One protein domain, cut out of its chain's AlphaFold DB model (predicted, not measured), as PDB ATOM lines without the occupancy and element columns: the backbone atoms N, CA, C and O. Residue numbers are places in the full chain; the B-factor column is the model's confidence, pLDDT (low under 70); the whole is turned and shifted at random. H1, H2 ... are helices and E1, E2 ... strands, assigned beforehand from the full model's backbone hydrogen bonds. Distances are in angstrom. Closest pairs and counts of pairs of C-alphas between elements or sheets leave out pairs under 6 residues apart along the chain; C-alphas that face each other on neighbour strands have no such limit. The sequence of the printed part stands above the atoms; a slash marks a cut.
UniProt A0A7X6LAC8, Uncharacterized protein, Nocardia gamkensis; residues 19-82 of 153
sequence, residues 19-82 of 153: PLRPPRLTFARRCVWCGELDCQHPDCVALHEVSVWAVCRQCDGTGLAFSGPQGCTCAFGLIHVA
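AT A GLANCE: This is residues 19 to 82 of the 153 residues of an uncharacterized protein of Nocardia gamkensis (UniProt A0A7X6LAC8). The domain has little regular structure: two looped lobes, one with H1 and the long stretch 19 to 41, the other a two-strand hairpin of E1 and E2 with a long loop, residues 56 to 77. The printed part has 64 residues, with one named helix and two named strands in the order H1, E1, E2; the class is mixed, with only 15 residues in named elements. It is compact, with a radius of gyration of the C-alphas of 12.1 A and spans of 34 by 23 by 15 A.

IN THESE COORDINATES: H1, residues 42 to 50, begins at C-alpha 42 (-19.172, -33.557, 2.152) and is 12.5 A long. E1 is residues 53 to 55; E2, residues 78 to 80, ends at C-alpha 80 (-33.822, -22.683, 8.183).

HOW THE PARTS SIT: In H1 every O i to N i+4 pair is within hydrogen-bond range. A tight link joins H1 to E1. E1 and E2 are an antiparallel hairpin, at 145 degrees, with N 54 and O 79 at 2.9 A. H1 and E2 are apart.

THE WHOLE: The C-alphas farthest apart, Pro 42 and Gln 70, are 34.7 A apart. The printed part has no cut. The link E1 to E2 is long. Residues 65 to 71 and 82 have pLDDT under 70.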
ATOM      1  N   PRO A  19     -25.998 -13.594   2.331       74.56
ATOM      2  CA  PRO A  19     -27.056 -14.516   2.699       74.56
ATOM      3  C   PRO A  19     -26.949 -14.793   4.195       74.56
ATOM      4  O   PRO A  19     -25.927 -15.300   4.657       74.56
ATOM      5  N   LEU A  20     -27.978 -14.406   4.953       85.31
ATOM      6  CA  LEU A  20     -28.052 -14.698   6.377       85.31
ATOM      7  C   LEU A  20     -27.889 -16.209   6.516       85.31
ATOM      8  O   LEU A  20     -28.716 -16.971   6.021       85.31
ATOM      9  N   ARG A  21     -26.782 -16.641   7.114       87.75
ATOM     10  CA  ARG A  21     -26.478 -18.047   7.345       87.75
ATOM     11  C   ARG A  21     -25.620 -18.146   8.602       87.75
ATOM     12  O   ARG A  21     -24.619 -17.436   8.702       87.75
ATOM     13  N   PRO A  22     -25.991 -18.992   9.574       87.69
ATOM     14  CA  PRO A  22     -25.140 -19.213  10.731       87.69
ATOM     15  C   PRO A  22     -23.882 -19.980  10.302       87.69
ATOM     16  O   PRO A  22     -23.923 -20.708   9.310       87.69
ATOM     17  N   PRO A  23     -22.777 -19.905  11.057       91.06
ATOM     18  CA  PRO A  23     -21.662 -20.820  10.862       91.06
ATOM     19  C   PRO A  23     -22.132 -22.286  10.880       91.06
ATOM     20  O   PRO A  23     -22.949 -22.678  11.714       91.06
ATOM     21  N   ARG A  24     -21.592 -23.119   9.978       91.81
ATOM     22  CA  ARG A  24     -21.920 -24.559   9.911       91.81
ATOM     23  C   ARG A  24     -21.622 -25.297  11.213       91.81
ATOM     24  O   ARG A  24     -22.285 -26.281  11.542       91.81
ATOM     25  N   LEU A  25     -20.578 -24.865  11.910       91.00
ATOM     26  CA  LEU A  25     -20.200 -25.392  13.208       91.00
ATOM     27  C   LEU A  25     -20.644 -24.407  14.283       91.00
ATOM     28  O   LEU A  25     -20.410 -23.206  14.167       91.00
ATOM     29  N   THR A  26     -21.254 -24.921  15.345       86.62
ATOM     30  CA  THR A  26     -21.526 -24.132  16.547       86.62
ATOM     31  C   THR A  26     -20.215 -23.687  17.204       86.62
ATOM     32  O   THR A  26     -19.137 -24.188  16.880       86.62
ATOM     33  N   PHE A  27     -20.292 -22.796  18.196       89.50
ATOM     34  CA  PHE A  27     -19.118 -22.399  18.986       89.50
ATOM     35  C   PHE A  27     -18.415 -23.600  19.655       89.50
ATOM     36  O   PHE A  27     -17.204 -23.581  19.851       89.50
ATOM     37  N   ALA A  28     -19.162 -24.670  19.952       89.19
ATOM     38  CA  ALA A  28     -18.649 -25.929  20.491       89.19
ATOM     39  C   ALA A  28     -18.131 -26.887  19.400       89.19
ATOM     40  O   ALA A  28     -17.971 -28.079  19.653       89.19
ATOM     41  N   ARG A  29     -17.921 -26.391  18.174       93.50
ATOM     42  CA  ARG A  29     -17.440 -27.143  17.005       93.50
ATOM     43  C   ARG A  29     -18.348 -28.303  16.580       93.50
ATOM     44  O   ARG A  29     -17.915 -29.185  15.844       93.50
ATOM     45  N   ARG A  30     -19.618 -28.309  16.998       89.12
ATOM     46  CA  ARG A  30     -20.605 -29.312  16.563       89.12
ATOM     47  C   ARG A  30     -21.286 -28.882  15.274       89.12
ATOM     48  O   ARG A  30     -21.670 -27.725  15.134       89.12
ATOM     49  N   CYS A  31     -21.469 -29.812  14.346       88.69
ATOM     50  CA  CYS A  31     -22.174 -29.569  13.092       88.69
ATOM     51  C   CYS A  31     -23.661 -29.290  13.326       88.69
ATOM     52  O   CYS A  31     -24.333 -30.092  13.971       88.69
ATOM     53  N   VAL A  32     -24.195 -28.215  12.740       85.44
ATOM     54  CA  VAL A  32     -25.635 -27.897  12.823       85.44
ATOM     55  C   VAL A  32     -26.531 -28.915  12.103       85.44
ATOM     56  O   VAL A  32     -27.732 -28.930  12.336       85.44
ATOM     57  N   TRP A  33     -25.959 -29.761  11.237       85.75
ATOM     58  CA  TRP A  33     -26.700 -30.760  10.460       85.75
ATOM     59  C   TRP A  33     -26.700 -32.148  11.098       85.75
ATOM     60  O   TRP A  33     -27.755 -32.751  11.247       85.75
ATOM     61  N   CYS A  34     -25.525 -32.671  11.460       84.25
ATOM     62  CA  CYS A  34     -25.391 -34.031  11.997       84.25
ATOM     63  C   CYS A  34     -25.077 -34.087  13.500       84.25
ATOM     64  O   CYS A  34     -25.110 -35.167  14.083       84.25
ATOM     65  N   GLY A  35     -24.742 -32.956  14.133       84.44
ATOM     66  CA  GLY A  35     -24.386 -32.880  15.553       84.44
ATOM     67  C   GLY A  35     -22.969 -33.349  15.915       84.44
ATOM     68  O   GLY A  35     -22.546 -33.158  17.060       84.44
ATOM     69  N   GLU A  36     -22.217 -33.928  14.973       86.25
ATOM     70  CA  GLU A  36     -20.853 -34.416  15.211       86.25
ATOM     71  C   GLU A  36     -19.859 -33.273  15.446       86.25
ATOM     72  O   GLU A  36     -19.968 -32.196  14.850       86.25
ATOM     73  N   LEU A  37     -18.881 -33.525  16.319       92.94
ATOM     74  CA  LEU A  37     -17.744 -32.635  16.545       92.94
ATOM     75  C   LEU A  37     -16.858 -32.613  15.300       92.94
ATOM     76  O   LEU A  37     -16.555 -33.663  14.743       92.94
ATOM     77  N   ASP A  38     -16.449 -31.423  14.871       95.88
ATOM     78  CA  ASP A  38     -15.485 -31.237  13.782       95.88
ATOM     79  C   ASP A  38     -15.861 -31.892  12.453       95.88
ATOM     80  O   ASP A  38     -15.002 -32.201  11.629       95.88
ATOM     81  N   CYS A  39     -17.161 -32.060  12.210       93.56
ATOM     82  CA  CYS A  39     -17.660 -32.714  11.011       93.56
ATOM     83  C   CYS A  39     -17.098 -32.064   9.737       93.56
ATOM     84  O   CYS A  39     -17.243 -30.852   9.538       93.56
ATOM     85  N   GLN A  40     -16.548 -32.881   8.839       96.62
ATOM     86  CA  GLN A  40     -16.143 -32.490   7.482       96.62
ATOM     87  C   GLN A  40     -16.874 -33.294   6.398       96.62
ATOM     88  O   GLN A  40     -16.437 -33.336   5.254       96.62
ATOM     89  N   HIS A  41     -17.987 -33.945   6.748       91.44
ATOM     90  CA  HIS A  41     -18.719 -34.779   5.802       91.44
ATOM     91  C   HIS A  41     -19.189 -33.944   4.596       91.44
ATOM     92  O   HIS A  41     -19.853 -32.921   4.812       91.44
ATOM     93  N   PRO A  42     -18.897 -34.359   3.346       91.75
ATOM     94  CA  PRO A  42     -19.172 -33.557   2.152       91.75
ATOM     95  C   PRO A  42     -20.655 -33.200   2.026       91.75
ATOM     96  O   PRO A  42     -20.985 -32.046   1.767       91.75
ATOM     97  N   ASP A  43     -21.555 -34.133   2.341       85.12
ATOM     98  CA  ASP A  43     -23.000 -33.873   2.317       85.12
ATOM     99  C   ASP A  43     -23.426 -32.747   3.269       85.12
ATOM    100  O   ASP A  43     -24.278 -31.935   2.923       85.12
ATOM    101  N   CYS A  44     -22.818 -32.649   4.458       86.19
ATOM    102  CA  CYS A  44     -23.118 -31.569   5.402       86.19
ATOM    103  C   CYS A  44     -22.586 -30.218   4.909       86.19
ATOM    104  O   CYS A  44     -23.161 -29.182   5.242       86.19
ATOM    105  N   VAL A  45     -21.485 -30.213   4.153       91.75
ATOM    106  CA  VAL A  45     -20.926 -29.004   3.534       91.75
ATOM    107  C   VAL A  45     -21.831 -28.544   2.396       91.75
ATOM    108  O   VAL A  45     -22.330 -27.423   2.449       91.75
ATOM    109  N   ALA A  46     -22.138 -29.433   1.451       86.69
ATOM    110  CA  ALA A  46     -23.014 -29.140   0.318       86.69
ATOM    111  C   ALA A  46     -24.406 -28.682   0.781       86.69
ATOM    112  O   ALA A  46     -24.919 -27.668   0.310       86.69
ATOM    113  N   LEU A  47     -24.989 -29.368   1.772       83.81
ATOM    114  CA  LEU A  47     -26.269 -28.977   2.364       83.81
ATOM    115  C   LEU A  47     -26.198 -27.582   2.995       83.81
ATOM    116  O   LEU A  47     -27.120 -26.782   2.846       83.81
ATOM    117  N   HIS A  48     -25.092 -27.262   3.674       89.06
ATOM    118  CA  HIS A  48     -24.900 -25.933   4.236       89.06
ATOM    119  C   HIS A  48     -24.806 -24.853   3.157       89.06
ATOM    120  O   HIS A  48     -25.404 -23.790   3.303       89.06
ATOM    121  N   GLU A  49     -24.098 -25.114   2.067       89.06
ATOM    122  CA  GLU A  49     -23.891 -24.147   0.987       89.06
ATOM    123  C   GLU A  49     -25.180 -23.776   0.252       89.06
ATOM    124  O   GLU A  49     -25.341 -22.618  -0.142       89.06
ATOM    125  N   VAL A  50     -26.119 -24.717   0.131       84.94
ATOM    126  CA  VAL A  50     -27.420 -24.492  -0.523       84.94
ATOM    127  C   VAL A  50     -28.531 -24.081   0.448       84.94
ATOM    128  O   VAL A  50     -29.627 -23.725   0.022       84.94
ATOM    129  N   SER A  51     -28.264 -24.112   1.756       83.81
ATOM    130  CA  SER A  51     -29.254 -23.788   2.783       83.81
ATOM    131  C   SER A  51     -29.667 -22.314   2.766       83.81
ATOM    132  O   SER A  51     -28.825 -21.414   2.667       83.81
ATOM    133  N   VAL A  52     -30.967 -22.062   2.916       86.00
ATOM    134  CA  VAL A  52     -31.539 -20.713   3.012       86.00
ATOM    135  C   VAL A  52     -32.016 -20.494   4.438       86.00
ATOM    136  O   VAL A  52     -32.647 -21.365   5.036       86.00
ATOM    137  N   TRP A  53     -31.719 -19.323   4.994       87.75
ATOM    138  CA  TRP A  53     -32.118 -18.981   6.352       87.75
ATOM    139  C   TRP A  53     -32.814 -17.632   6.391       87.75
ATOM    140  O   TRP A  53     -32.583 -16.755   5.559       87.75
ATOM    141  N   ALA A  54     -33.669 -17.478   7.391       86.69
ATOM    142  CA  ALA A  54     -34.326 -16.228   7.715       86.69
ATOM    143  C   ALA A  54     -34.200 -15.953   9.209       86.69
ATOM    144  O   ALA A  54     -33.994 -16.861  10.017       86.69
ATOM    145  N   VAL A  55     -34.364 -14.686   9.576       87.88
ATOM    146  CA  VAL A  55     -34.459 -14.283  10.978       87.88
ATOM    147  C   VAL A  55     -35.680 -14.946  11.605       87.88
ATOM    148  O   VAL A  55     -36.793 -14.886  11.072       87.88
ATOM    149  N   CYS A  56     -35.467 -15.602  12.739       83.12
ATOM    150  CA  CYS A  56     -36.534 -16.188  13.521       83.12
ATOM    151  C   CYS A  56     -37.426 -15.079  14.079       83.12
ATOM    152  O   CYS A  56     -36.972 -14.266  14.879       83.12
ATOM    153  N   ARG A  57     -38.707 -15.086  13.704       82.75
ATOM    154  CA  ARG A  57     -39.692 -14.115  14.203       82.75
ATOM    155  C   ARG A  57     -40.145 -14.370  15.640       82.75
ATOM    156  O   ARG A  57     -40.725 -13.490  16.247       82.75
ATOM    157  N   GLN A  58     -39.922 -15.571  16.178       78.94
ATOM    158  CA  GLN A  58     -40.323 -15.885  17.553       78.94
ATOM    159  C   GLN A  58     -39.394 -15.228  18.580       78.94
ATOM    160  O   GLN A  58     -39.839 -14.861  19.659       78.94
ATOM    161  N   CYS A  59     -38.105 -15.097  18.256       80.62
ATOM    162  CA  CYS A  59     -37.116 -14.473  19.136       80.62
ATOM    163  C   CYS A  59     -36.484 -13.216  18.527       80.62
ATOM    164  O   CYS A  59     -35.460 -12.764  19.031       80.62
ATOM    165  N   ASP A  60     -37.030 -12.705  17.423       86.19
ATOM    166  CA  ASP A  60     -36.518 -11.547  16.676       86.19
ATOM    167  C   ASP A  60     -35.006 -11.600  16.400       86.19
ATOM    168  O   ASP A  60     -34.287 -10.608  16.495       86.19
ATOM    169  N   GLY A  61     -34.490 -12.792  16.087       85.75
ATOM    170  CA  GLY A  61     -33.066 -12.992  15.808       85.75
ATOM    171  C   GLY A  61     -32.146 -13.021  17.027       85.75
ATOM    172  O   GLY A  61     -30.945 -13.205  16.863       85.75
ATOM    173  N   THR A  62     -32.672 -12.886  18.246       84.38
ATOM    174  CA  THR A  62     -31.841 -12.857  19.461       84.38
ATOM    175  C   THR A  62     -31.215 -14.212  19.788       84.38
ATOM    176  O   THR A  62     -30.162 -14.269  20.418       84.38
ATOM    177  N   GLY A  63     -31.867 -15.316  19.405       77.50
ATOM    178  CA  GLY A  63     -31.423 -16.668  19.754       77.50
ATOM    179  C   GLY A  63     -31.431 -16.963  21.260       77.50
ATOM    180  O   GLY A  63     -30.900 -17.993  21.672       77.50
ATOM    181  N   LEU A  64     -32.033 -16.096  22.087       70.44
ATOM    182  CA  LEU A  64     -31.984 -16.128  23.560       70.44
ATOM    183  C   LEU A  64     -32.869 -17.204  24.203       70.44
ATOM    184  O   LEU A  64     -33.413 -17.036  25.290       70.44
ATOM    185  N   ALA A  65     -33.038 -18.329  23.530       52.97
ATOM    186  CA  ALA A  65     -34.215 -19.144  23.726       52.97
ATOM    187  C   ALA A  65     -33.881 -20.625  23.965       52.97
ATOM    188  O   ALA A  65     -34.698 -21.500  23.722       52.97
ATOM    189  N   PHE A  66     -32.698 -20.904  24.515       53.56
ATOM    190  CA  PHE A  66     -32.351 -22.229  25.044       53.56
ATOM    191  C   PHE A  66     -32.711 -22.408  26.532       53.56
ATOM    192  O   PHE A  66     -32.406 -23.440  27.121       53.56
ATOM    193  N   SER A  67     -33.385 -21.428  27.144       47.91
ATOM    194  CA  SER A  67     -33.603 -21.368  28.593       47.91
ATOM    195  C   SER A  67     -35.088 -21.511  28.953       47.91
ATOM    196  O   SER A  67     -35.737 -20.537  29.326       47.91
ATOM    197  N   GLY A  68     -35.644 -22.721  28.837       56.16
ATOM    198  CA  GLY A  68     -36.962 -23.074  29.393       56.16
ATOM    199  C   GLY A  68     -38.030 -23.505  28.374       56.16
ATOM    200  O   GLY A  68     -37.774 -23.514  27.173       56.16
ATOM    201  N   PRO A  69     -39.249 -23.856  28.836       61.66
ATOM    202  CA  PRO A  69     -40.340 -24.375  27.994       61.66
ATOM    203  C   PRO A  69     -40.899 -23.353  26.989       61.66
ATOM    204  O   PRO A  69     -41.651 -23.721  26.096       61.66
ATOM    205  N   GLN A  70     -40.532 -22.075  27.125       64.19
ATOM    206  CA  GLN A  70     -40.852 -21.001  26.174       64.19
ATOM    207  C   GLN A  70     -39.680 -20.668  25.238       64.19
ATOM    208  O   GLN A  70     -39.726 -19.692  24.490       64.19
ATOM    209  N   GLY A  71     -38.619 -21.473  25.297       65.94
ATOM    210  CA  GLY A  71     -37.479 -21.372  24.412       65.94
ATOM    211  C   GLY A  71     -37.856 -21.532  22.937       65.94
ATOM    212  O   GLY A  71     -38.806 -22.218  22.570       65.94
ATOM    213  N   CYS A  72     -37.092 -20.885  22.071       71.88
ATOM    214  CA  CYS A  72     -37.194 -20.942  20.627       71.88
ATOM    215  C   CYS A  72     -36.085 -21.859  20.125       71.88
ATOM    216  O   CYS A  72     -34.908 -21.668  20.422       71.88
ATOM    217  N   THR A  73     -36.467 -22.838  19.318       74.81
ATOM    218  CA  THR A  73     -35.591 -23.889  18.788       74.81
ATOM    219  C   THR A  73     -34.800 -23.452  17.549       74.81
ATOM    220  O   THR A  73     -34.246 -24.279  16.825       74.81
ATOM    221  N   CYS A  74     -34.740 -22.146  17.272       79.38
ATOM    222  CA  CYS A  74     -33.978 -21.596  16.154       79.38
ATOM    223  C   CYS A  74     -32.460 -21.695  16.387       79.38
ATOM    224  O   CYS A  74     -31.972 -21.598  17.515       79.38
ATOM    225  N   ALA A  75     -31.688 -21.832  15.310       80.81
ATOM    226  CA  ALA A  75     -30.234 -21.859  15.389       80.81
ATOM    227  C   ALA A  75     -29.705 -20.420  15.419       80.81
ATOM    228  O   ALA A  75     -29.680 -19.747  14.392       80.81
ATOM    229  N   PHE A  76     -29.288 -19.945  16.596       82.00
ATOM    230  CA  PHE A  76     -28.696 -18.609  16.775       82.00
ATOM    231  C   PHE A  76     -29.595 -17.465  16.282       82.00
ATOM    232  O   PHE A  76     -29.130 -16.531  15.637       82.00
ATOM    233  N   GLY A  77     -30.905 -17.561  16.523       85.31
ATOM    234  CA  GLY A  77     -31.854 -16.557  16.036       85.31
ATOM    235  C   GLY A  77     -32.246 -16.727  14.568       85.31
ATOM    236  O   GLY A  77     -33.023 -15.928  14.051       85.31
ATOM    237  N   LEU A  78     -31.762 -17.766  13.888       86.75
ATOM    238  CA  LEU A  78     -32.079 -18.049  12.493       86.75
ATOM    239  C   LEU A  78     -32.903 -19.328  12.372       86.75
ATOM    240  O   LEU A  78     -32.634 -20.348  13.010       86.75
ATOM    241  N   ILE A  79     -33.920 -19.270  11.523       85.25
ATOM    242  CA  ILE A  79     -34.673 -20.441  11.088       85.25
ATOM    243  C   ILE A  79     -34.195 -20.844   9.705       85.25
ATOM    244  O   ILE A  79     -33.993 -20.004   8.827       85.25
ATOM    245  N   HIS A  80     -34.030 -22.146   9.512       82.19
ATOM    246  CA  HIS A  80     -33.822 -22.683   8.183       82.19
ATOM    247  C   HIS A  80     -35.137 -22.549   7.411       82.19
ATOM    248  O   HIS A  80     -36.156 -23.135   7.791       82.19
ATOM    249  N   VAL A  81     -35.125 -21.757   6.344       79.06
ATOM    250  CA  VAL A  81     -36.226 -21.694   5.387       79.06
ATOM    251  C   VAL A  81     -35.987 -22.868   4.465       79.06
ATOM    252  O   VAL A  81     -35.261 -22.758   3.478       79.06
ATOM    253  N   ALA A  82     -36.482 -24.037   4.863       62.28
ATOM    254  CA  ALA A  82     -36.246 -25.212   4.060       62.28
ATOM    255  C   ALA A  82     -36.913 -24.988   2.696       62.28
ATOM    256  O   ALA A  82     -38.113 -24.710   2.643       62.28
TER     257      ALA A  82